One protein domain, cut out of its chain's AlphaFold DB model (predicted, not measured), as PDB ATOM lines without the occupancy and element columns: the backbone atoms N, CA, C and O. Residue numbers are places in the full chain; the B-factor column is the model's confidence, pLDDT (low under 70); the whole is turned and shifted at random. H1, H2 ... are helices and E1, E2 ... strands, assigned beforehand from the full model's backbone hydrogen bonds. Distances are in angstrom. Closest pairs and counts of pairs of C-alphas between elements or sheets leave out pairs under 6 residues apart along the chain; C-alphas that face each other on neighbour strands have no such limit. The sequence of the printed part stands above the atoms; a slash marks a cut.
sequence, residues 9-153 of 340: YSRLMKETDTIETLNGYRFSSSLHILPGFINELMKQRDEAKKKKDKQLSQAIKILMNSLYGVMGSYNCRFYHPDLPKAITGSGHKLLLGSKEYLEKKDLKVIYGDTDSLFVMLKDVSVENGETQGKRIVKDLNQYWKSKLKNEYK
ATOM      1  N   TYR A   9     -29.570   5.943 -13.674       96.88
ATOM      2  CA  TYR A   9     -29.658   4.903 -14.700       96.88
ATOM      3  C   TYR A   9     -31.108   4.450 -14.902       96.88
ATOM      4  O   TYR A   9     -31.593   4.412 -16.030       96.88
ATOM      5  N   SER A  10     -31.848   4.257 -13.813       97.56
ATOM      6  CA  SER A  10     -33.283   3.960 -13.846       97.56
ATOM      7  C   SER A  10     -34.104   5.029 -14.559       97.56
ATOM      8  O   SER A  10     -35.037   4.719 -15.298       97.56
ATOM      9  N   ARG A  11     -33.733   6.301 -14.386       97.19
ATOM     10  CA  ARG A  11     -34.334   7.420 -15.113       97.19
ATOM     11  C   ARG A  11     -34.084   7.313 -16.621       97.19
ATOM     12  O   ARG A  11     -34.994   7.568 -17.406       97.19
ATOM     13  N   LEU A  12     -32.852   6.999 -17.023       96.81
ATOM     14  CA  LEU A  12     -32.486   6.849 -18.435       96.81
ATOM     15  C   LEU A  12     -33.261   5.691 -19.077       96.81
ATOM     16  O   LEU A  12     -33.751   5.826 -20.194       96.81
ATOM     17  N   MET A  13     -33.441   4.602 -18.330       97.81
ATOM     18  CA  MET A  13     -34.126   3.383 -18.766       97.81
ATOM     19  C   MET A  13     -35.628   3.369 -18.441       97.81
ATOM     20  O   MET A  13     -36.236   2.306 -18.386       97.81
ATOM     21  N   LYS A  14     -36.251   4.533 -18.222       96.56
ATOM     22  CA  LYS A  14     -37.638   4.658 -17.730       96.56
ATOM     23  C   LYS A  14     -38.712   3.939 -18.559       96.56
ATOM     24  O   LYS A  14     -39.804   3.743 -18.040       96.56
ATOM     25  N   GLU A  15     -38.435   3.577 -19.811       97.19
ATOM     26  CA  GLU A  15     -39.359   2.842 -20.694       97.19
ATOM     27  C   GLU A  15     -39.281   1.309 -20.508       97.19
ATOM     28  O   GLU A  15     -40.067   0.571 -21.093       97.19
ATOM     29  N   THR A  16     -38.341   0.807 -19.699       96.94
ATOM     30  CA  THR A  16     -38.183  -0.619 -19.371       96.94
ATOM     31  C   THR A  16     -38.694  -0.894 -17.962       96.94
ATOM     32  O   THR A  16     -38.185  -0.308 -17.003       96.94
ATOM     33  N   ASP A  17     -39.664  -1.801 -17.820       95.81
ATOM     34  CA  ASP A  17     -40.290  -2.168 -16.540       95.81
ATOM     35  C   ASP A  17     -40.683  -0.936 -15.708       95.81
ATOM     36  O   ASP A  17     -40.286  -0.772 -14.549       95.81
ATOM     37  N   THR A  18     -41.405  -0.018 -16.349       96.75
ATOM     38  CA  THR A  18     -41.708   1.312 -15.825       96.75
ATOM     39  C   THR A  18     -42.511   1.272 -14.529       96.75
ATOM     40  O   THR A  18     -43.570   0.653 -14.444       96.75
ATOM     41  N   ILE A  19     -42.046   2.038 -13.547       97.12
ATOM     42  CA  ILE A  19     -42.787   2.421 -12.345       97.12
ATOM     43  C   ILE A  19     -42.877   3.940 -12.250       97.12
ATOM     44  O   ILE A  19     -42.018   4.667 -12.755       97.12
ATOM     45  N   GLU A  20     -43.915   4.420 -11.575       97.25
ATOM     46  CA  GLU A  20     -44.180   5.845 -11.410       97.25
ATOM     47  C   GLU A  20     -44.112   6.243  -9.933       97.25
ATOM     48  O   GLU A  20     -44.535   5.503  -9.041       97.25
ATOM     49  N   THR A  21     -43.547   7.412  -9.651       97.25
ATOM     50  CA  THR A  21     -43.568   8.004  -8.311       97.25
ATOM     51  C   THR A  21     -44.934   8.612  -7.995       97.25
ATOM     52  O   THR A  21     -45.729   8.903  -8.883       97.25
ATOM     53  N   LEU A  22     -45.183   8.938  -6.723       95.75
ATOM     54  CA  LEU A  22     -46.419   9.622  -6.292       95.75
ATOM     55  C   LEU A  22     -46.663  10.983  -6.963       95.75
ATOM     56  O   LEU A  22     -47.753  11.545  -6.873       95.75
ATOM     57  N   ASN A  23     -45.621  11.564  -7.550       95.81
ATOM     58  CA  ASN A  23     -45.664  12.839  -8.249       95.81
ATOM     59  C   ASN A  23     -45.403  12.709  -9.757       95.81
ATOM     60  O   ASN A  23     -45.044  13.704 -10.382       95.81
ATOM     61  N   GLY A  24     -45.577  11.514 -10.324       96.44
ATOM     62  CA  GLY A  24     -45.679  11.314 -11.769       96.44
ATOM     63  C   GLY A  24     -44.369  11.089 -12.524       96.44
ATOM     64  O   GLY A  24     -44.360  11.083 -13.752       96.44
ATOM     65  N   TYR A  25     -43.240  10.932 -11.829       97.50
ATOM     66  CA  TYR A  25     -41.955  10.689 -12.484       97.50
ATOM     67  C   TYR A  25     -41.755   9.197 -12.726       97.50
ATOM     68  O   TYR A  25     -42.000   8.381 -11.839       97.50
ATOM     69  N   ARG A  26     -41.270   8.853 -13.919       97.88
ATOM     70  CA  ARG A  26     -41.085   7.470 -14.363       97.88
ATOM     71  C   ARG A  26     -39.640   7.009 -14.234       97.88
ATOM     72  O   ARG A  26     -38.715   7.764 -14.537       97.88
ATOM     73  N   PHE A  27     -39.484   5.760 -13.820       97.94
ATOM     74  CA  PHE A  27     -38.216   5.094 -13.537       97.94
ATOM     75  C   PHE A  27     -38.319   3.617 -13.933       97.94
ATOM     76  O   PHE A  27     -39.407   3.048 -13.905       97.94
ATOM     77  N   SER A  28     -37.201   2.984 -14.281       97.94
ATOM     78  CA  SER A  28     -37.134   1.528 -14.438       97.94
ATOM     79  C   SER A  28     -37.112   0.821 -13.086       97.94
ATOM     80  O   SER A  28     -36.287   1.128 -12.216       97.94
ATOM     81  N   SER A  29     -37.984  -0.167 -12.916       96.06
ATOM     82  CA  SER A  29     -38.000  -0.997 -11.711       96.06
ATOM     83  C   SER A  29     -36.908  -2.068 -11.679       96.06
ATOM     84  O   SER A  29     -36.550  -2.500 -10.585       96.06
ATOM     85  N   SER A  30     -36.360  -2.458 -12.834       96.00
ATOM     86  CA  SER A  30     -35.364  -3.529 -12.975       96.00
ATOM     87  C   SER A  30     -33.949  -3.005 -13.233       96.00
ATOM     88  O   SER A  30     -32.974  -3.599 -12.770       96.00
ATOM     89  N   LEU A  31     -33.814  -1.869 -13.924       97.25
ATOM     90  CA  LEU A  31     -32.524  -1.293 -14.303       97.25
ATOM     91  C   LEU A  31     -32.169  -0.119 -13.390       97.25
ATOM     92  O   LEU A  31     -32.489   1.029 -13.674       97.25
ATOM     93  N   HIS A  32     -31.507  -0.398 -12.267       95.88
ATOM     94  CA  HIS A  32     -31.130   0.621 -11.286       95.88
ATOM     95  C   HIS A  32     -29.873   0.231 -10.499       95.88
ATOM     96  O   HIS A  32     -29.625  -0.951 -10.258       95.88
ATOM     97  N   ILE A  33     -29.116   1.216 -10.012       95.12
ATOM     98  CA  ILE A  33     -27.875   0.968  -9.257       95.12
ATOM     99  C   ILE A  33     -27.988   1.491  -7.818       95.12
ATOM    100  O   ILE A  33     -27.825   0.741  -6.851       95.12
ATOM    101  N   LEU A  34     -28.336   2.768  -7.656       93.50
ATOM    102  CA  LEU A  34     -28.356   3.464  -6.368       93.50
ATOM    103  C   LEU A  34     -29.226   2.802  -5.277       93.50
ATOM    104  O   LEU A  34     -28.784   2.772  -4.126       93.50
ATOM    105  N   PRO A  35     -30.419   2.232  -5.564       93.62
ATOM    106  CA  PRO A  35     -31.235   1.575  -4.543       93.62
ATOM    107  C   PRO A  35     -30.520   0.415  -3.841       93.62
ATOM    108  O   PRO A  35     -30.730   0.214  -2.643       93.62
ATOM    109  N   GLY A  36     -29.660  -0.315  -4.562       92.69
ATOM    110  CA  GLY A  36     -28.845  -1.396  -4.008       92.69
ATOM    111  C   GLY A  36     -27.794  -0.875  -3.029       92.69
ATOM    112  O   GLY A  36     -27.704  -1.365  -1.906       92.69
ATOM    113  N   PHE A  37     -27.077   0.189  -3.403       93.44
ATOM    114  CA  PHE A  37     -26.107   0.843  -2.516       93.44
ATOM    115  C   PHE A  37     -26.757   1.430  -1.262       93.44
ATOM    116  O   PHE A  37     -26.222   1.284  -0.167       93.44
ATOM    117  N   ILE A  38     -27.930   2.056  -1.393       93.75
ATOM    118  CA  ILE A  38     -28.668   2.576  -0.233       93.75
ATOM    119  C   ILE A  38     -29.054   1.435   0.713       93.75
ATOM    120  O   ILE A  38     -28.923   1.588   1.922       93.75
ATOM    121  N   ASN A  39     -29.491   0.289   0.182       92.94
ATOM    122  CA  ASN A  39     -29.826  -0.872   1.007       92.94
ATOM    123  C   ASN A  39     -28.621  -1.364   1.820       92.94
ATOM    124  O   ASN A  39     -28.749  -1.646   3.008       92.94
ATOM    125  N   GLU A  40     -27.448  -1.420   1.196       95.12
ATOM    126  CA  GLU A  40     -26.212  -1.807   1.871       95.12
ATOM    127  C   GLU A  40     -25.819  -0.803   2.967       95.12
ATOM    128  O   GLU A  40     -25.576  -1.187   4.111       95.12
ATOM    129  N   LEU A  41     -25.875   0.500   2.672       95.56
ATOM    130  CA  LEU A  41     -25.625   1.550   3.666       95.56
ATOM    131  C   LEU A  41     -26.618   1.488   4.836       95.56
ATOM    132  O   LEU A  41     -26.231   1.692   5.986       95.56
ATOM    133  N   MET A  42     -27.891   1.176   4.583       93.31
ATOM    134  CA  MET A  42     -28.883   1.004   5.649       93.31
ATOM    135  C   MET A  42     -28.535  -0.169   6.569       93.31
ATOM    136  O   MET A  42     -28.551   0.011   7.788       93.31
ATOM    137  N   LYS A  43     -28.137  -1.324   6.017       95.50
ATOM    138  CA  LYS A  43     -27.687  -2.479   6.815       95.50
ATOM    139  C   LYS A  43     -26.483  -2.129   7.684       95.50
ATOM    140  O   LYS A  43     -26.516  -2.358   8.893       95.50
ATOM    141  N   GLN A  44     -25.465  -1.496   7.103       96.25
ATOM    142  CA  GLN A  44     -24.274  -1.056   7.838       96.25
ATOM    143  C   GLN A  44     -24.625  -0.055   8.943       96.25
ATOM    144  O   GLN A  44     -24.098  -0.124  10.056       96.25
ATOM    145  N   ARG A  45     -25.563   0.859   8.675       95.81
ATOM    146  CA  ARG A  45     -26.053   1.803   9.683       95.81
ATOM    147  C   ARG A  45     -26.763   1.091  10.831       95.81
ATOM    148  O   ARG A  45     -26.592   1.490  11.984       95.81
ATOM    149  N   ASP A  46     -27.558   0.069  10.545       94.38
ATOM    150  CA  ASP A  46     -28.257  -0.691  11.578       94.38
ATOM    151  C   ASP A  46     -27.298  -1.552  12.406       94.38
ATOM    152  O   ASP A  46     -27.453  -1.636  13.626       94.38
ATOM    153  N   GLU A  47     -26.246  -2.104  11.804       96.31
ATOM    154  CA  GLU A  47     -25.148  -2.737  12.542       96.31
ATOM    155  C   GLU A  47     -24.406  -1.747  13.444       96.31
ATOM    156  O   GLU A  47     -24.160  -2.052  14.614       96.31
ATOM    157  N   ALA A  48     -24.105  -0.543  12.950       95.88
ATOM    158  CA  ALA A  48     -23.484   0.510  13.752       95.88
ATOM    159  C   ALA A  48     -24.358   0.885  14.961       95.88
ATOM    160  O   ALA A  48     -23.863   0.976  16.085       95.88
ATOM    161  N   LYS A  49     -25.682   1.012  14.773       93.69
ATOM    162  CA  LYS A  49     -26.629   1.226  15.884       93.69
ATOM    163  C   LYS A  49     -26.608   0.075  16.890       93.69
ATOM    164  O   LYS A  49     -26.572   0.342  18.090       93.69
ATOM    165  N   LYS A  50     -26.606  -1.183  16.430       95.44
ATOM    166  CA  LYS A  50     -26.525  -2.372  17.305       95.44
ATOM    167  C   LYS A  50     -25.234  -2.381  18.127       95.44
ATOM    168  O   LYS A  50     -25.274  -2.686  19.315       95.44
ATOM    169  N   LYS A  51     -24.115  -1.969  17.525       96.56
ATOM    170  CA  LYS A  51     -22.809  -1.797  18.189       96.56
ATOM    171  C   LYS A  51     -22.713  -0.526  19.049       96.56
ATOM    172  O   LYS A  51     -21.681  -0.297  19.667       96.56
ATOM    173  N   LYS A  52     -23.773   0.295  19.109       96.19
ATOM    174  CA  LYS A  52     -23.815   1.609  19.781       96.19
ATOM    175  C   LYS A  52     -22.770   2.612  19.262       96.19
ATOM    176  O   LYS A  52     -22.466   3.588  19.946       96.19
ATOM    177  N   ASP A  53     -22.288   2.426  18.034       96.19
ATOM    178  CA  ASP A  53     -21.392   3.358  17.351       96.19
ATOM    179  C   ASP A  53     -22.205   4.513  16.745       96.19
ATOM    180  O   ASP A  53     -22.741   4.450  15.629       96.19
ATOM    181  N   LYS A  54     -22.358   5.579  17.537       94.75
ATOM    182  CA  LYS A  54     -23.143   6.758  17.151       94.75
ATOM    183  C   LYS A  54     -22.472   7.538  16.021       94.75
ATOM    184  O   LYS A  54     -23.180   8.073  15.166       94.75
ATOM    185  N   GLN A  55     -21.142   7.601  16.004       95.69
ATOM    186  CA  GLN A  55     -20.360   8.345  15.022       95.69
ATOM    187  C   GLN A  55     -20.512   7.719  13.637       95.69
ATOM    188  O   GLN A  55     -20.894   8.419  12.696       95.69
ATOM    189  N   LEU A  56     -20.311   6.404  13.520       95.50
ATOM    190  CA  LEU A  56     -20.461   5.689  12.255       95.50
ATOM    191  C   LEU A  56     -21.911   5.727  11.757       95.50
ATOM    192  O   LEU A  56     -22.163   6.045  10.595       95.50
ATOM    193  N   SER A  57     -22.885   5.488  12.641       95.38
ATOM    194  CA  SER A  57     -24.312   5.563  12.288       95.38
ATOM    195  C   SER A  57     -24.709   6.941  11.742       95.38
ATOM    196  O   SER A  57     -25.497   7.042  10.790       95.38
ATOM    197  N   GLN A  58     -24.148   8.010  12.313       94.62
ATOM    198  CA  GLN A  58     -24.371   9.375  11.853       94.62
ATOM    199  C   GLN A  58     -23.636   9.669  10.539       94.62
ATOM    200  O   GLN A  58     -24.230  10.287   9.655       94.62
ATOM    201  N   ALA A  59     -22.397   9.203  10.370       96.25
ATOM    202  CA  ALA A  59     -21.642   9.357   9.128       96.25
ATOM    203  C   ALA A  59     -22.365   8.692   7.946       96.25
ATOM    204  O   ALA A  59     -22.578   9.329   6.914       96.25
ATOM    205  N   ILE A  60     -22.850   7.458   8.131       95.31
ATOM    206  CA  ILE A  60     -23.623   6.741   7.110       95.31
ATOM    207  C   ILE A  60     -24.946   7.466   6.812       95.31
ATOM    208  O   ILE A  60     -25.324   7.604   5.649       95.31
ATOM    209  N   LYS A  61     -25.644   7.994   7.832       93.50
ATOM    210  CA  LYS A  61     -26.852   8.822   7.629       93.50
ATOM    211  C   LYS A  61     -26.557  10.047   6.760       93.50
ATOM    212  O   LYS A  61     -27.317  10.333   5.835       93.50
ATOM    213  N   ILE A  62     -25.479  10.773   7.057       93.38
ATOM    214  CA  ILE A  62     -25.072  11.960   6.296       93.38
ATOM    215  C   ILE A  62     -24.741  11.576   4.852       93.38
ATOM    216  O   ILE A  62     -25.209  12.249   3.936       93.38
ATOM    217  N   LEU A  63     -24.009  10.479   4.647       94.31
ATOM    218  CA  LEU A  63     -23.679   9.965   3.319       94.31
ATOM    219  C   LEU A  63     -24.936   9.610   2.512       94.31
ATOM    220  O   LEU A  63     -25.074  10.036   1.372       94.31
ATOM    221  N   MET A  64     -25.896   8.892   3.098       92.06
ATOM    222  CA  MET A  64     -27.149   8.569   2.402       92.06
ATOM    223  C   MET A  64     -27.942   9.827   2.020       92.06
ATOM    224  O   MET A  64     -28.478   9.913   0.916       92.06
ATOM    225  N   ASN A  65     -27.991  10.822   2.908       89.12
ATOM    226  CA  ASN A  65     -28.685  12.082   2.642       89.12
ATOM    227  C   ASN A  65     -27.964  12.940   1.589       89.12
ATOM    228  O   ASN A  65     -28.620  13.665   0.838       89.12
ATOM    229  N   SER A  66     -26.633  12.858   1.503       91.69
ATOM    230  CA  SER A  66     -25.861  13.605   0.508       91.69
ATOM    231  C   SER A  66     -26.063  13.069  -0.910       91.69
ATOM    232  O   SER A  66     -26.017  13.870  -1.841       91.69
ATOM    233  N   LEU A  67     -26.390  11.778  -1.089       90.62
ATOM    234  CA  LEU A  67     -26.726  11.190  -2.399       90.62
ATOM    235  C   LEU A  67     -27.877  11.939  -3.087       90.62
ATOM    236  O   LEU A  67     -27.795  12.253  -4.272       90.62
ATOM    237  N   TYR A  68     -28.923  12.293  -2.335       85.81
ATOM    238  CA  TYR A  68     -29.993  13.162  -2.835       85.81
ATOM    239  C   TYR A  68     -29.450  14.542  -3.246       85.81
ATOM    240  O   TYR A  68     -29.756  15.029  -4.334       85.81
ATOM    241  N   GLY A  69     -28.630  15.158  -2.388       87.50
ATOM    242  CA  GLY A  69     -28.102  16.505  -2.606       87.50
ATOM    243  C   GLY A  69     -27.215  16.615  -3.847       87.50
ATOM    244  O   GLY A  69     -27.362  17.558  -4.623       87.50
ATOM    245  N   VAL A  70     -26.333  15.638  -4.080       91.50
ATOM    246  CA  VAL A  70     -25.426  15.658  -5.238       91.50
ATOM    247  C   VAL A  70     -26.181  15.511  -6.559       91.50
ATOM    248  O   VAL A  70     -25.860  16.225  -7.502       91.50
ATOM    249  N   MET A  71     -27.239  14.692  -6.622       91.81
ATOM    250  CA  MET A  71     -28.064  14.539  -7.835       91.81
ATOM    251  C   MET A  71     -28.822  15.822  -8.224       91.81
ATOM    252  O   MET A  71     -29.275  15.949  -9.361       91.81
ATOM    253  N   GLY A  72     -28.958  16.776  -7.299       90.38
ATOM    254  CA  GLY A  72     -29.547  18.092  -7.547       90.38
ATOM    255  C   GLY A  72     -28.545  19.216  -7.822       90.38
ATOM    256  O   GLY A  72     -28.974  20.343  -8.059       90.38
ATOM    257  N   SER A  73     -27.238  18.942  -7.801       92.69
ATOM    258  CA  SER A  73     -26.188  19.945  -8.012       92.69
ATOM    259  C   SER A  73     -25.628  19.887  -9.429       92.69
ATOM    260  O   SER A  73     -25.173  18.828  -9.852       92.69
ATOM    261  N   TYR A  74     -25.557  21.030 -10.120       91.94
ATOM    262  CA  TYR A  74     -24.971  21.144 -11.467       91.94
ATOM    263  C   TYR A  74     -23.517  20.656 -11.559       91.94
ATOM    264  O   TYR A  74     -23.067  20.265 -12.629       91.94
ATOM    265  N   ASN A  75     -22.788  20.636 -10.438       92.56
ATOM    266  CA  ASN A  75     -21.402  20.168 -10.387       92.56
ATOM    267  C   ASN A  75     -21.281  18.635 -10.331       92.56
ATOM    268  O   ASN A  75     -20.173  18.099 -10.348       92.56
ATOM    269  N   CYS A  76     -22.392  17.904 -10.217       94.56
ATOM    270  CA  CYS A  76     -22.382  16.449 -10.220       94.56
ATOM    271  C   CYS A  76     -22.577  15.909 -11.639       94.56
ATOM    272  O   CYS A  76     -23.530  16.267 -12.323       94.56
ATOM    273  N   ARG A  77     -21.744  14.942 -12.045       94.75
ATOM    274  CA  ARG A  77     -21.889  14.244 -13.338       94.75
ATOM    275  C   ARG A  77     -23.233  13.526 -13.521       94.75
ATOM    276  O   ARG A  77     -23.625  13.251 -14.643       94.75
ATOM    277  N   PHE A  78     -23.910  13.199 -12.419       94.25
ATOM    278  CA  PHE A  78     -25.212  12.523 -12.406       94.25
ATOM    279  C   PHE A  78     -26.378  13.495 -12.202       94.25
ATOM    280  O   PHE A  78     -27.483  13.075 -11.854       94.25
ATOM    281  N   TYR A  79     -26.134  14.796 -12.363       94.44
ATOM    282  CA  TYR A  79     -27.157  15.814 -12.226       94.44
ATOM    283  C   TYR A  79     -28.308  15.584 -13.202       94.44
ATOM    284  O   TYR A  79     -28.112  15.464 -14.412       94.44
ATOM    285  N   HIS A  80     -29.526  15.608 -12.671       95.62
ATOM    286  CA  HIS A  80     -30.714  15.786 -13.487       95.62
ATOM    287  C   HIS A  80     -31.850  16.372 -12.640       95.62
ATOM    288  O   HIS A  80     -32.128  15.814 -11.580       95.62
ATOM    289  N   PRO A  81     -32.577  17.419 -13.086       94.19
ATOM    290  CA  PRO A  81     -33.623  18.072 -12.286       94.19
ATOM    291  C   PRO A  81     -34.752  17.132 -11.832       94.19
ATOM    292  O   PRO A  81     -35.308  17.312 -10.751       94.19
ATOM    293  N   ASP A  82     -35.085  16.120 -12.630       95.38
ATOM    294  CA  ASP A  82     -36.131  15.143 -12.298       95.38
ATOM    295  C   ASP A  82     -35.807  14.305 -11.054       95.38
ATOM    296  O   ASP A  82     -36.725  13.927 -10.337       95.38
ATOM    297  N   LEU A  83     -34.531  14.049 -10.745       95.69
ATOM    298  CA  LEU A  83     -34.135  13.233  -9.590       95.69
ATOM    299  C   LEU A  83     -34.509  13.895  -8.247       95.69
ATOM    300  O   LEU A  83     -35.291  13.306  -7.491       95.69
ATOM    301  N   PRO A  84     -34.043  15.121  -7.920       93.81
ATOM    302  CA  PRO A  84     -34.441  15.788  -6.686       93.81
ATOM    303  C   PRO A  84     -35.935  16.138  -6.669       93.81
ATOM    304  O   PRO A  84     -36.552  16.065  -5.605       93.81
ATOM    305  N   LYS A  85     -36.549  16.462  -7.819       95.06
ATOM    306  CA  LYS A  85     -37.996  16.734  -7.911       95.06
ATOM    307  C   LYS A  85     -38.838  15.489  -7.630       95.06
ATOM    308  O   LYS A  85     -39.824  15.578  -6.902       95.06
ATOM    309  N   ALA A  86     -38.447  14.326  -8.147       96.00
ATOM    310  CA  ALA A  86     -39.095  13.049  -7.857       96.00
ATOM    311  C   ALA A  86     -39.032  12.723  -6.358       96.00
ATOM    312  O   ALA A  86     -40.049  12.370  -5.762       96.00
ATOM    313  N   ILE A  87     -37.866  12.904  -5.726       93.88
ATOM    314  CA  ILE A  87     -37.667  12.630  -4.292       93.88
ATOM    315  C   ILE A  87     -38.509  13.575  -3.428       93.88
ATOM    316  O   ILE A  87     -39.320  13.116  -2.623       93.88
ATOM    317  N   THR A  88     -38.341  14.885  -3.604       92.56
ATOM    318  CA  THR A  88     -39.003  15.902  -2.768       92.56
ATOM    319  C   THR A  88     -40.511  15.938  -2.987       92.56
ATOM    320  O   THR A  88     -41.271  15.984  -2.020       92.56
ATOM    321  N   GLY A  89     -40.967  15.842  -4.237       94.12
ATOM    322  CA  GLY A  89     -42.392  15.806  -4.545       94.12
ATOM    323  C   GLY A  89     -43.072  14.527  -4.058       94.12
ATOM    324  O   GLY A  89     -44.190  14.604  -3.550       94.12
ATOM    325  N   SER A  90     -42.395  13.372  -4.107       95.06
ATOM    326  CA  SER A  90     -42.904  12.150  -3.467       95.06
ATOM    327  C   SER A  90     -43.007  12.309  -1.953       95.06
ATOM    328  O   SER A  90     -44.037  11.961  -1.387       95.06
ATOM    329  N   GLY A  91     -41.989  12.877  -1.297       93.25
ATOM    330  CA  GLY A  91     -42.029  13.165   0.142       93.25
ATOM    331  C   GLY A  91     -43.206  14.067   0.521       93.25
ATOM    332  O   GLY A  91     -43.958  13.764   1.445       93.25
ATOM    333  N   HIS A  92     -43.450  15.118  -0.264       92.69
ATOM    334  CA  HIS A  92     -44.594  16.002  -0.057       92.69
ATOM    335  C   HIS A  92     -45.941  15.274  -0.210       92.69
ATOM    336  O   HIS A  92     -46.822  15.422   0.638       92.69
ATOM    337  N   LYS A  93     -46.096  14.438  -1.246       95.00
ATOM    338  CA  LYS A  93     -47.303  13.618  -1.449       95.00
ATOM    339  C   LYS A  93     -47.503  12.585  -0.337       95.00
ATOM    340  O   LYS A  93     -48.643  12.357   0.061       95.00
ATOM    341  N   LEU A  94     -46.425  12.006   0.197       94.50
ATOM    342  CA  LEU A  94     -46.485  11.111   1.358       94.50
ATOM    343  C   LEU A  94     -46.998  11.829   2.605       94.50
ATOM    344  O   LEU A  94     -47.858  11.294   3.303       94.50
ATOM    345  N   LEU A  95     -46.511  13.040   2.881       93.38
ATOM    346  CA  LEU A  95     -46.973  13.818   4.031       93.38
ATOM    347  C   LEU A  95     -48.451  14.190   3.900       93.38
ATOM    348  O   LEU A  95     -49.218  13.972   4.835       93.38
ATOM    349  N   LEU A  96     -48.863  14.695   2.732       94.31
ATOM    350  CA  LEU A  96     -50.258  15.065   2.487       94.31
ATOM    351  C   LEU A  96     -51.190  13.850   2.545       94.31
ATOM    352  O   LEU A  96     -52.191  13.889   3.250       94.31
ATOM    353  N   GLY A  97     -50.829  12.741   1.896       95.75
ATOM    354  CA  GLY A  97     -51.635  11.520   1.943       95.75
ATOM    355  C   GLY A  97     -51.713  10.905   3.344       95.75
ATOM    356  O   GLY A  97     -52.754  10.374   3.723       95.75
ATOM    357  N   SER A  98     -50.646  11.010   4.142       96.38
ATOM    358  CA  SER A  98     -50.667  10.590   5.549       96.38
ATOM    359  C   SER A  98     -51.594  11.481   6.369       96.38
ATOM    360  O   SER A  98     -52.387  10.966   7.151       96.38
ATOM    361  N   LYS A  99     -51.547  12.803   6.160       95.81
ATOM    362  CA  LYS A  99     -52.476  13.745   6.790       95.81
ATOM    363  C   LYS A  99     -53.927  13.390   6.464       95.81
ATOM    364  O   LYS A  99     -54.712  13.200   7.384       95.81
ATOM    365  N   GLU A 100     -54.259  13.231   5.187       96.56
ATOM    366  CA  GLU A 100     -55.614  12.872   4.746       96.56
ATOM    367  C   GLU A 100     -56.093  11.546   5.355       96.56
ATOM    368  O   GLU A 100     -57.251  11.416   5.748       96.56
ATOM    369  N   TYR A 101     -55.211  10.545   5.440       96.69
ATOM    370  CA  TYR A 101     -55.523   9.261   6.066       96.69
ATOM    371  C   TYR A 101     -55.835   9.402   7.561       96.69
ATOM    372  O   TYR A 101     -56.789   8.796   8.049       96.69
ATOM    373  N   LEU A 102     -55.048  10.204   8.281       95.81
ATOM    374  CA  LEU A 102     -55.248  10.453   9.709       95.81
ATOM    375  C   LEU A 102     -56.522  11.257   9.974       95.81
ATOM    376  O   LEU A 102     -57.301  10.885  10.849       95.81
ATOM    377  N   GLU A 103     -56.788  12.295   9.185       94.44
ATOM    378  CA  GLU A 103     -57.984  13.131   9.343       94.44
ATOM    379  C   GLU A 103     -59.275  12.335   9.096       94.44
ATOM    380  O   GLU A 103     -60.251  12.513   9.819       94.44
ATOM    381  N   LYS A 104     -59.267  11.366   8.167       95.62
ATOM    382  CA  LYS A 104     -60.383  10.413   7.977       95.62
ATOM    383  C   LYS A 104     -60.632   9.502   9.182       95.62
ATOM    384  O   LYS A 104     -61.722   8.956   9.314       95.62
ATOM    385  N   LYS A 105     -59.627   9.318  10.038       92.44
ATOM    386  CA  LYS A 105     -59.709   8.587  11.310       92.44
ATOM    387  C   LYS A 105     -59.930   9.523  12.502       92.44
ATOM    388  O   LYS A 105     -59.686   9.124  13.636       92.44
ATOM    389  N   ASP A 106     -60.356  10.758  12.241       91.19
ATOM    390  CA  ASP A 106     -60.603  11.786  13.250       91.19
ATOM    391  C   ASP A 106     -59.355  12.168  14.080       91.19
ATOM    392  O   ASP A 106     -59.443  12.706  15.185       91.19
ATOM    393  N   LEU A 107     -58.157  11.931  13.531       93.06
ATOM    394  CA  LEU A 107     -56.880  12.341  14.114       93.06
ATOM    395  C   LEU A 107     -56.409  13.643  13.462       93.06
ATOM    396  O   LEU A 107     -56.099  13.688  12.272       93.06
ATOM    397  N   LYS A 108     -56.326  14.716  14.252       93.06
ATOM    398  CA  LYS A 108     -55.951  16.041  13.745       93.06
ATOM    399  C   LYS A 108     -54.437  16.150  13.586       93.06
ATOM    400  O   LYS A 108     -53.701  16.060  14.568       93.06
ATOM    401  N   VAL A 109     -53.973  16.438  12.374       93.50
ATOM    402  CA  VAL A 109     -52.573  16.809  12.127       93.50
ATOM    403  C   VAL A 109     -52.409  18.311  12.334       93.50
ATOM    404  O   VAL A 109     -53.017  19.110  11.625       93.50
ATOM    405  N   ILE A 110     -51.586  18.701  13.306       90.44
ATOM    406  CA  ILE A 110     -51.387  20.107  13.696       90.44
ATOM    407  C   ILE A 110     -50.144  20.736  13.065       90.44
ATOM    408  O   ILE A 110     -50.068  21.957  12.950       90.44
ATOM    409  N   TYR A 111     -49.173  19.922  12.646       88.69
ATOM    410  CA  TYR A 111     -47.940  20.394  12.019       88.69
ATOM    411  C   TYR A 111     -47.281  19.286  11.191       88.69
ATOM    412  O   TYR A 111     -47.530  18.099  11.406       88.69
ATOM    413  N   GLY A 112     -46.429  19.675  10.244       86.25
ATOM    414  CA  GLY A 112     -45.594  18.753   9.483       86.25
ATOM    415  C   GLY A 112     -44.386  19.460   8.877       86.25
ATOM    416  O   GLY A 112     -44.485  20.608   8.439       86.25
ATOM    417  N   ASP A 113     -43.246  18.776   8.852       82.12
ATOM    418  CA  ASP A 113     -41.985  19.305   8.332       82.12
ATOM    419  C   ASP A 113     -41.180  18.207   7.646       82.12
ATOM    420  O   ASP A 113     -40.693  17.304   8.317       82.12
ATOM    421  N   THR A 114     -41.015  18.340   6.324       79.38
ATOM    422  CA  THR A 114     -40.178  17.519   5.426       79.38
ATOM    423  C   THR A 114     -40.498  16.018   5.407       79.38
ATOM    424  O   THR A 114     -40.903  15.495   4.372       79.38
ATOM    425  N   ASP A 115     -40.330  15.341   6.534       83.06
ATOM    426  CA  ASP A 115     -40.518  13.913   6.774       83.06
ATOM    427  C   ASP A 115     -41.211  13.611   8.122       83.06
ATOM    428  O   ASP A 115     -41.363  12.447   8.487       83.06
ATOM    429  N   SER A 116     -41.685  14.636   8.838       90.31
ATOM    430  CA  SER A 116     -42.353  14.517  10.141       90.31
ATOM    431  C   SER A 116     -43.795  15.040  10.124       90.31
ATOM    432  O   SER A 116     -44.132  15.964   9.378       90.31
ATOM    433  N   LEU A 117     -44.645  14.453  10.972       93.00
ATOM    434  CA  LEU A 117     -46.033  14.856  11.215       93.00
ATOM    435  C   LEU A 117     -46.302  14.905  12.716       93.00
ATOM    436  O   LEU A 117     -45.885  14.018  13.457       93.00
ATOM    437  N   PHE A 118     -47.047  15.917  13.144       93.75
ATOM    438  CA  PHE A 118     -47.453  16.114  14.528       93.75
ATOM    439  C   PHE A 118     -48.953  15.905  14.610       93.75
ATOM    440  O   PHE A 118     -49.730  16.626  13.977       93.75
ATOM    441  N   VAL A 119     -49.347  14.900  15.380       94.31
ATOM    442  CA  VAL A 119     -50.733  14.457  15.498       94.31
ATOM    443  C   VAL A 119     -51.225  14.777  16.900       94.31
ATOM    444  O   VAL A 119     -50.609  14.377  17.885       94.31
ATOM    445  N   MET A 120     -52.329  15.508  16.983       92.31
ATOM    446  CA  MET A 120     -52.992  15.817  18.242       92.31
ATOM    447  C   MET A 120     -53.871  14.638  18.650       92.31
ATOM    448  O   MET A 120     -54.786  14.253  17.917       92.31
ATOM    449  N   LEU A 121     -53.579  14.066  19.815       89.81
ATOM    450  CA  LEU A 121     -54.341  12.963  20.397       89.81
ATOM    451  C   LEU A 121     -55.558  13.520  21.146       89.81
ATOM    452  O   LEU A 121     -55.449  14.548  21.811       89.81
ATOM    453  N   LYS A 122     -56.717  12.866  21.008       72.25
ATOM    454  CA  LYS A 122     -58.001  13.395  21.501       72.25
ATOM    455  C   LYS A 122     -58.386  12.956  22.918       72.25
ATOM    456  O   LYS A 122     -59.278  13.565  23.488       72.25
ATOM    457  N   ASP A 123     -57.694  11.980  23.501       70.75
ATOM    458  CA  ASP A 123     -57.802  11.632  24.922       70.75
ATOM    459  C   ASP A 123     -56.608  10.747  25.312       70.75
ATOM    460  O   ASP A 123     -56.445   9.647  24.785       70.75
ATOM    461  N   VAL A 124     -55.736  11.236  26.192       70.88
ATOM    462  CA  VAL A 124     -54.562  10.487  26.686       70.88
ATOM    463  C   VAL A 124     -54.780   9.898  28.080       70.88
ATOM    464  O   VAL A 124     -53.884   9.243  28.609       70.88
ATOM    465  N   SER A 125     -55.957  10.114  28.676       63.22
ATOM    466  CA  SER A 125     -56.324   9.542  29.976       63.22
ATOM    467  C   SER A 125     -56.680   8.054  29.874       63.22
ATOM    468  O   SER A 125     -56.469   7.300  30.821       63.22
ATOM    469  N   VAL A 126     -57.149   7.623  28.698       60.06
ATOM    470  CA  VAL A 126     -57.540   6.236  28.397       60.06
ATOM    471  C   VAL A 126     -56.349   5.373  27.964       60.06
ATOM    472  O   VAL A 126     -56.278   4.189  28.285       60.06
ATOM    473  N   GLU A 127     -55.396   5.947  27.229       67.88
ATOM    474  CA  GLU A 127     -54.236   5.236  26.686       67.88
ATOM    475  C   GLU A 127     -53.035   6.189  26.628       67.88
ATOM    476  O   GLU A 127     -53.152   7.295  26.097       67.88
ATOM    477  N   ASN A 128     -51.870   5.755  27.125       82.94
ATOM    478  CA  ASN A 128     -50.637   6.550  27.080       82.94
ATOM    479  C   ASN A 128     -50.358   7.034  25.642       82.94
ATOM    480  O   ASN A 128     -50.411   6.251  24.686       82.94
ATOM    481  N   GLY A 129     -50.028   8.321  25.491       85.19
ATOM    482  CA  GLY A 129     -49.757   8.949  24.199       85.19
ATOM    483  C   GLY A 129     -48.671   8.255  23.367       85.19
ATOM    484  O   GLY A 129     -48.765   8.236  22.139       85.19
ATOM    485  N   GLU A 130     -47.683   7.608  23.992       88.75
ATOM    486  CA  GLU A 130     -46.695   6.802  23.266       88.75
ATOM    487  C   GLU A 130     -47.303   5.570  22.593       88.75
ATOM    488  O   GLU A 130     -46.955   5.243  21.455       88.75
ATOM    489  N   THR A 131     -48.202   4.868  23.285       90.31
ATOM    490  CA  THR A 131     -48.861   3.667  22.758       90.31
ATOM    491  C   THR A 131     -49.755   4.041  21.581       90.31
ATOM    492  O   THR A 131     -49.658   3.428  20.512       90.31
ATOM    493  N   GLN A 132     -50.521   5.128  21.722       91.31
ATOM    494  CA  GLN A 132     -51.311   5.688  20.628       91.31
ATOM    495  C   GLN A 132     -50.426   6.077  19.436       91.31
ATOM    496  O   GLN A 132     -50.722   5.704  18.300       91.31
ATOM    497  N   GLY A 133     -49.303   6.759  19.681       92.94
ATOM    498  CA  GLY A 133     -48.346   7.141  18.641       92.94
ATOM    499  C   GLY A 133     -47.768   5.938  17.889       92.94
ATOM    500  O   GLY A 133     -47.745   5.925  16.655       92.94
ATOM    501  N   LYS A 134     -47.371   4.880  18.605       94.25
ATOM    502  CA  LYS A 134     -46.894   3.619  18.006       94.25
ATOM    503  C   LYS A 134     -47.979   2.939  17.162       94.25
ATOM    504  O   LYS A 134     -47.673   2.437  16.078       94.25
ATOM    505  N   ARG A 135     -49.244   2.958  17.606       93.88
ATOM    506  CA  ARG A 135     -50.385   2.444  16.824       93.88
ATOM    507  C   ARG A 135     -50.599   3.250  15.544       93.88
ATOM    508  O   ARG A 135     -50.714   2.657  14.477       93.88
ATOM    509  N   ILE A 136     -50.583   4.580  15.632       95.06
ATOM    510  CA  ILE A 136     -50.723   5.482  14.476       95.06
ATOM    511  C   ILE A 136     -49.644   5.196  13.424       95.06
ATOM    512  O   ILE A 136     -49.942   5.087  12.234       95.06
ATOM    513  N   VAL A 137     -48.397   5.023  13.858       95.88
ATOM    514  CA  VAL A 137     -47.276   4.698  12.967       95.88
ATOM    515  C   VAL A 137     -47.463   3.335  12.300       95.88
ATOM    516  O   VAL A 137     -47.259   3.212  11.091       95.88
ATOM    517  N   LYS A 138     -47.893   2.316  13.054       96.38
ATOM    518  CA  LYS A 138     -48.197   0.986  12.505       96.38
ATOM    519  C   LYS A 138     -49.285   1.065  11.428       96.38
ATOM    520  O   LYS A 138     -49.097   0.517  10.341       96.38
ATOM    521  N   ASP A 139     -50.365   1.791  11.706       95.94
ATOM    522  CA  ASP A 139     -51.473   2.016  10.775       95.94
ATOM    523  C   ASP A 139     -51.009   2.724   9.494       95.94
ATOM    524  O   ASP A 139     -51.361   2.297   8.394       95.94
ATOM    525  N   LEU A 140     -50.204   3.785   9.612       96.44
ATOM    526  CA  LEU A 140     -49.668   4.527   8.465       96.44
ATOM    527  C   LEU A 140     -48.730   3.677   7.606       96.44
ATOM    528  O   LEU A 140     -48.833   3.695   6.378       96.44
ATOM    529  N   ASN A 141     -47.842   2.904   8.232       96.81
ATOM    530  CA  ASN A 141     -46.945   1.999   7.516       96.81
ATOM    531  C   ASN A 141     -47.736   0.919   6.764       96.81
ATOM    532  O   ASN A 141     -47.437   0.630   5.604       96.81
ATOM    533  N   GLN A 142     -48.783   0.353   7.379       97.50
ATOM    534  CA  GLN A 142     -49.654  -0.620   6.719       97.50
ATOM    535  C   GLN A 142     -50.447   0.013   5.568       97.50
ATOM    536  O   GLN A 142     -50.530  -0.580   4.487       97.50
ATOM    537  N   TYR A 143     -50.981   1.219   5.770       97.25
ATOM    538  CA  TYR A 143     -51.678   1.986   4.740       97.25
ATOM    539  C   TYR A 143     -50.785   2.215   3.519       97.25
ATOM    540  O   TYR A 143     -51.144   1.798   2.417       97.25
ATOM    541  N   TRP A 144     -49.594   2.790   3.706       97.38
ATOM    542  CA  TRP A 144     -48.671   3.057   2.602       97.38
ATOM    543  C   TRP A 144     -48.173   1.784   1.935       97.38
ATOM    544  O   TRP A 144     -48.129   1.728   0.707       97.38
ATOM    545  N   LYS A 145     -47.876   0.729   2.701       97.62
ATOM    546  CA  LYS A 145     -47.506  -0.573   2.129       97.62
ATOM    547  C   LYS A 145     -48.599  -1.118   1.209       97.62
ATOM    548  O   LYS A 145     -48.296  -1.593   0.117       97.62
ATOM    549  N   SER A 146     -49.857  -1.022   1.631       97.81
ATOM    550  CA  SER A 146     -51.006  -1.525   0.870       97.81
ATOM    551  C   SER A 146     -51.279  -0.657  -0.356       97.81
ATOM    552  O   SER A 146     -51.417  -1.174  -1.463       97.81
ATOM    553  N   LYS A 147     -51.277   0.667  -0.179       97.12
ATOM    554  CA  LYS A 147     -51.496   1.647  -1.244       97.12
ATOM    555  C   LYS A 147     -50.454   1.534  -2.350       97.12
ATOM    556  O   LYS A 147     -50.806   1.400  -3.516       97.12
ATOM    557  N   LEU A 148     -49.173   1.519  -1.992       97.56
ATOM    558  CA  LEU A 148     -48.080   1.438  -2.960       97.56
ATOM    559  C   LEU A 148     -48.062   0.104  -3.711       97.56
ATOM    560  O   LEU A 148     -47.856   0.090  -4.923       97.56
ATOM    561  N   LYS A 149     -48.364  -1.003  -3.026       97.31
ATOM    562  CA  LYS A 149     -48.482  -2.312  -3.674       97.31
ATOM    563  C   LYS A 149     -49.665  -2.363  -4.646       97.31
ATOM    564  O   LYS A 149     -49.528  -2.892  -5.747       97.31
ATOM    565  N   ASN A 150     -50.821  -1.835  -4.251       97.12
ATOM    566  CA  ASN A 150     -52.055  -1.977  -5.023       97.12
ATOM    567  C   ASN A 150     -52.143  -0.982  -6.183       97.12
ATOM    568  O   ASN A 150     -52.472  -1.398  -7.296       97.12
ATOM    569  N   GLU A 151     -51.833   0.291  -5.934       96.12
ATOM    570  CA  GLU A 151     -51.984   1.387  -6.900       96.12
ATOM    571  C   GLU A 151     -50.729   1.585  -7.758       96.12
ATOM    572  O   GLU A 151     -50.845   1.794  -8.958       96.12
ATOM    573  N   TYR A 152     -49.531   1.461  -7.171       95.50
ATOM    574  CA  TYR A 152     -48.261   1.758  -7.855       95.50
ATOM    575  C   TYR A 152     -47.472   0.506  -8.251       95.50
ATOM    576  O   TYR A 152     -46.456   0.616  -8.928       95.50
ATOM    577  N   LYS A 153     -47.921  -0.685  -7.831       95.69
ATOM    578  CA  LYS A 153     -47.254  -1.978  -8.074       95.69
ATOM    579  C   LYS A 153     -45.796  -2.016  -7.595       95.69
ATOM    580  O   LYS A 153     -44.987  -2.765  -8.133       95.69
TER     581      LYS A 153
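This is residues 9 to 153 of the 340 residues of the protein "DNA-directed DNA polymerase" of Ignavibacteriae bacterium (UniProt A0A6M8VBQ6). Two arms make an open V: a long helical hairpin, H2 and H3, is one arm, and the long helix H4 begins the other, meeting H3 at a corner near the end of H3 and the start of H4. The small strand hairpin E1 and E2, with the short helix H1, sits near that corner, while the strand hairpin E3 and E4 folds back over the far part of H4 and the last helix, H5, crosses H4 at a steep angle. The printed part has 145 residues with five named helices and four named strands, in the order H1, E1, E2, H2, H3, H4, E3, E4, H5; both two-stranded sheets are antiparallel, and the class is mostly helix. The whole is loose, with a radius of gyration of the C-alphas of 18.1 A and spans of 55 by 39 by 26 A.

H1, residues 9 to 12, begins at C-alpha 9 (-29.658, 4.903, -14.700). E1 is residues 18 to 20 and E2 residues 26 to 28. H2, residues 34 to 50, is 24.5 A long, and H3, residues 54 to 71, is 26.6 A. H4, residues 82 to 103, measures 30.8 A and begins at C-alpha 82 (-36.131, 15.143, -12.298). E3, residues 108 to 113, is 15.3 A and E4, residues 116 to 120, is 13.4 A. H5, residues 129 to 151, measures 32.1 A and ends at C-alpha 151 (-51.984, 1.387, -6.900).

The C-alphas of Ser 10 in H1 and Ser 28 in E2, 4.6 A apart, are the closest of these elements. E1 and E2 form a hairpin, with N 19 and O 27 within hydrogen-bond range at 2.8 A. H2 and H3, a helical hairpin, touch at a shallow tilt of 17 degrees, opposite ways; their closest C-alphas, Arg 45 and Ser 57, are 4.9 A apart. H3, with residues 68 to 71 alone, touches H4 at a steep tilt of 66 degrees; the closest C-alphas, Tyr 68 and Pro 84, are 6.4 A apart. The closest C-alphas of H4 and E3, Lys 99 and Val 109, are 6.2 A apart. E3 and E4 form a hairpin, with N 110 and O 118 at 2.9 A and N 120 and O 108 at 2.8 A within hydrogen-bond range. E4 and H5 are near each other, with 5 pairs of C-alphas within 10 A. H5 is close to H4 but not clearly touching, at a steep tilt of 57 degrees; Ser 98 and Leu 140 have the closest C-alphas, 6.8 A apart. H2 and H5 are apart. Each O i to N i+4 pair is within hydrogen-bond range in H2, H4 and H5, and 12 of 14 are in H3; H1 is too short for such a pair.

The C-alphas farthest apart, those of Arg 77 and Ser 125, are 55.5 A apart. The printed part has no cut and no long link; those from H3 to H4 and from E4 to H5 are short, the others tight. The mean pLDDT of the printed part is 93.1, and residues 125 to 127 are under 70.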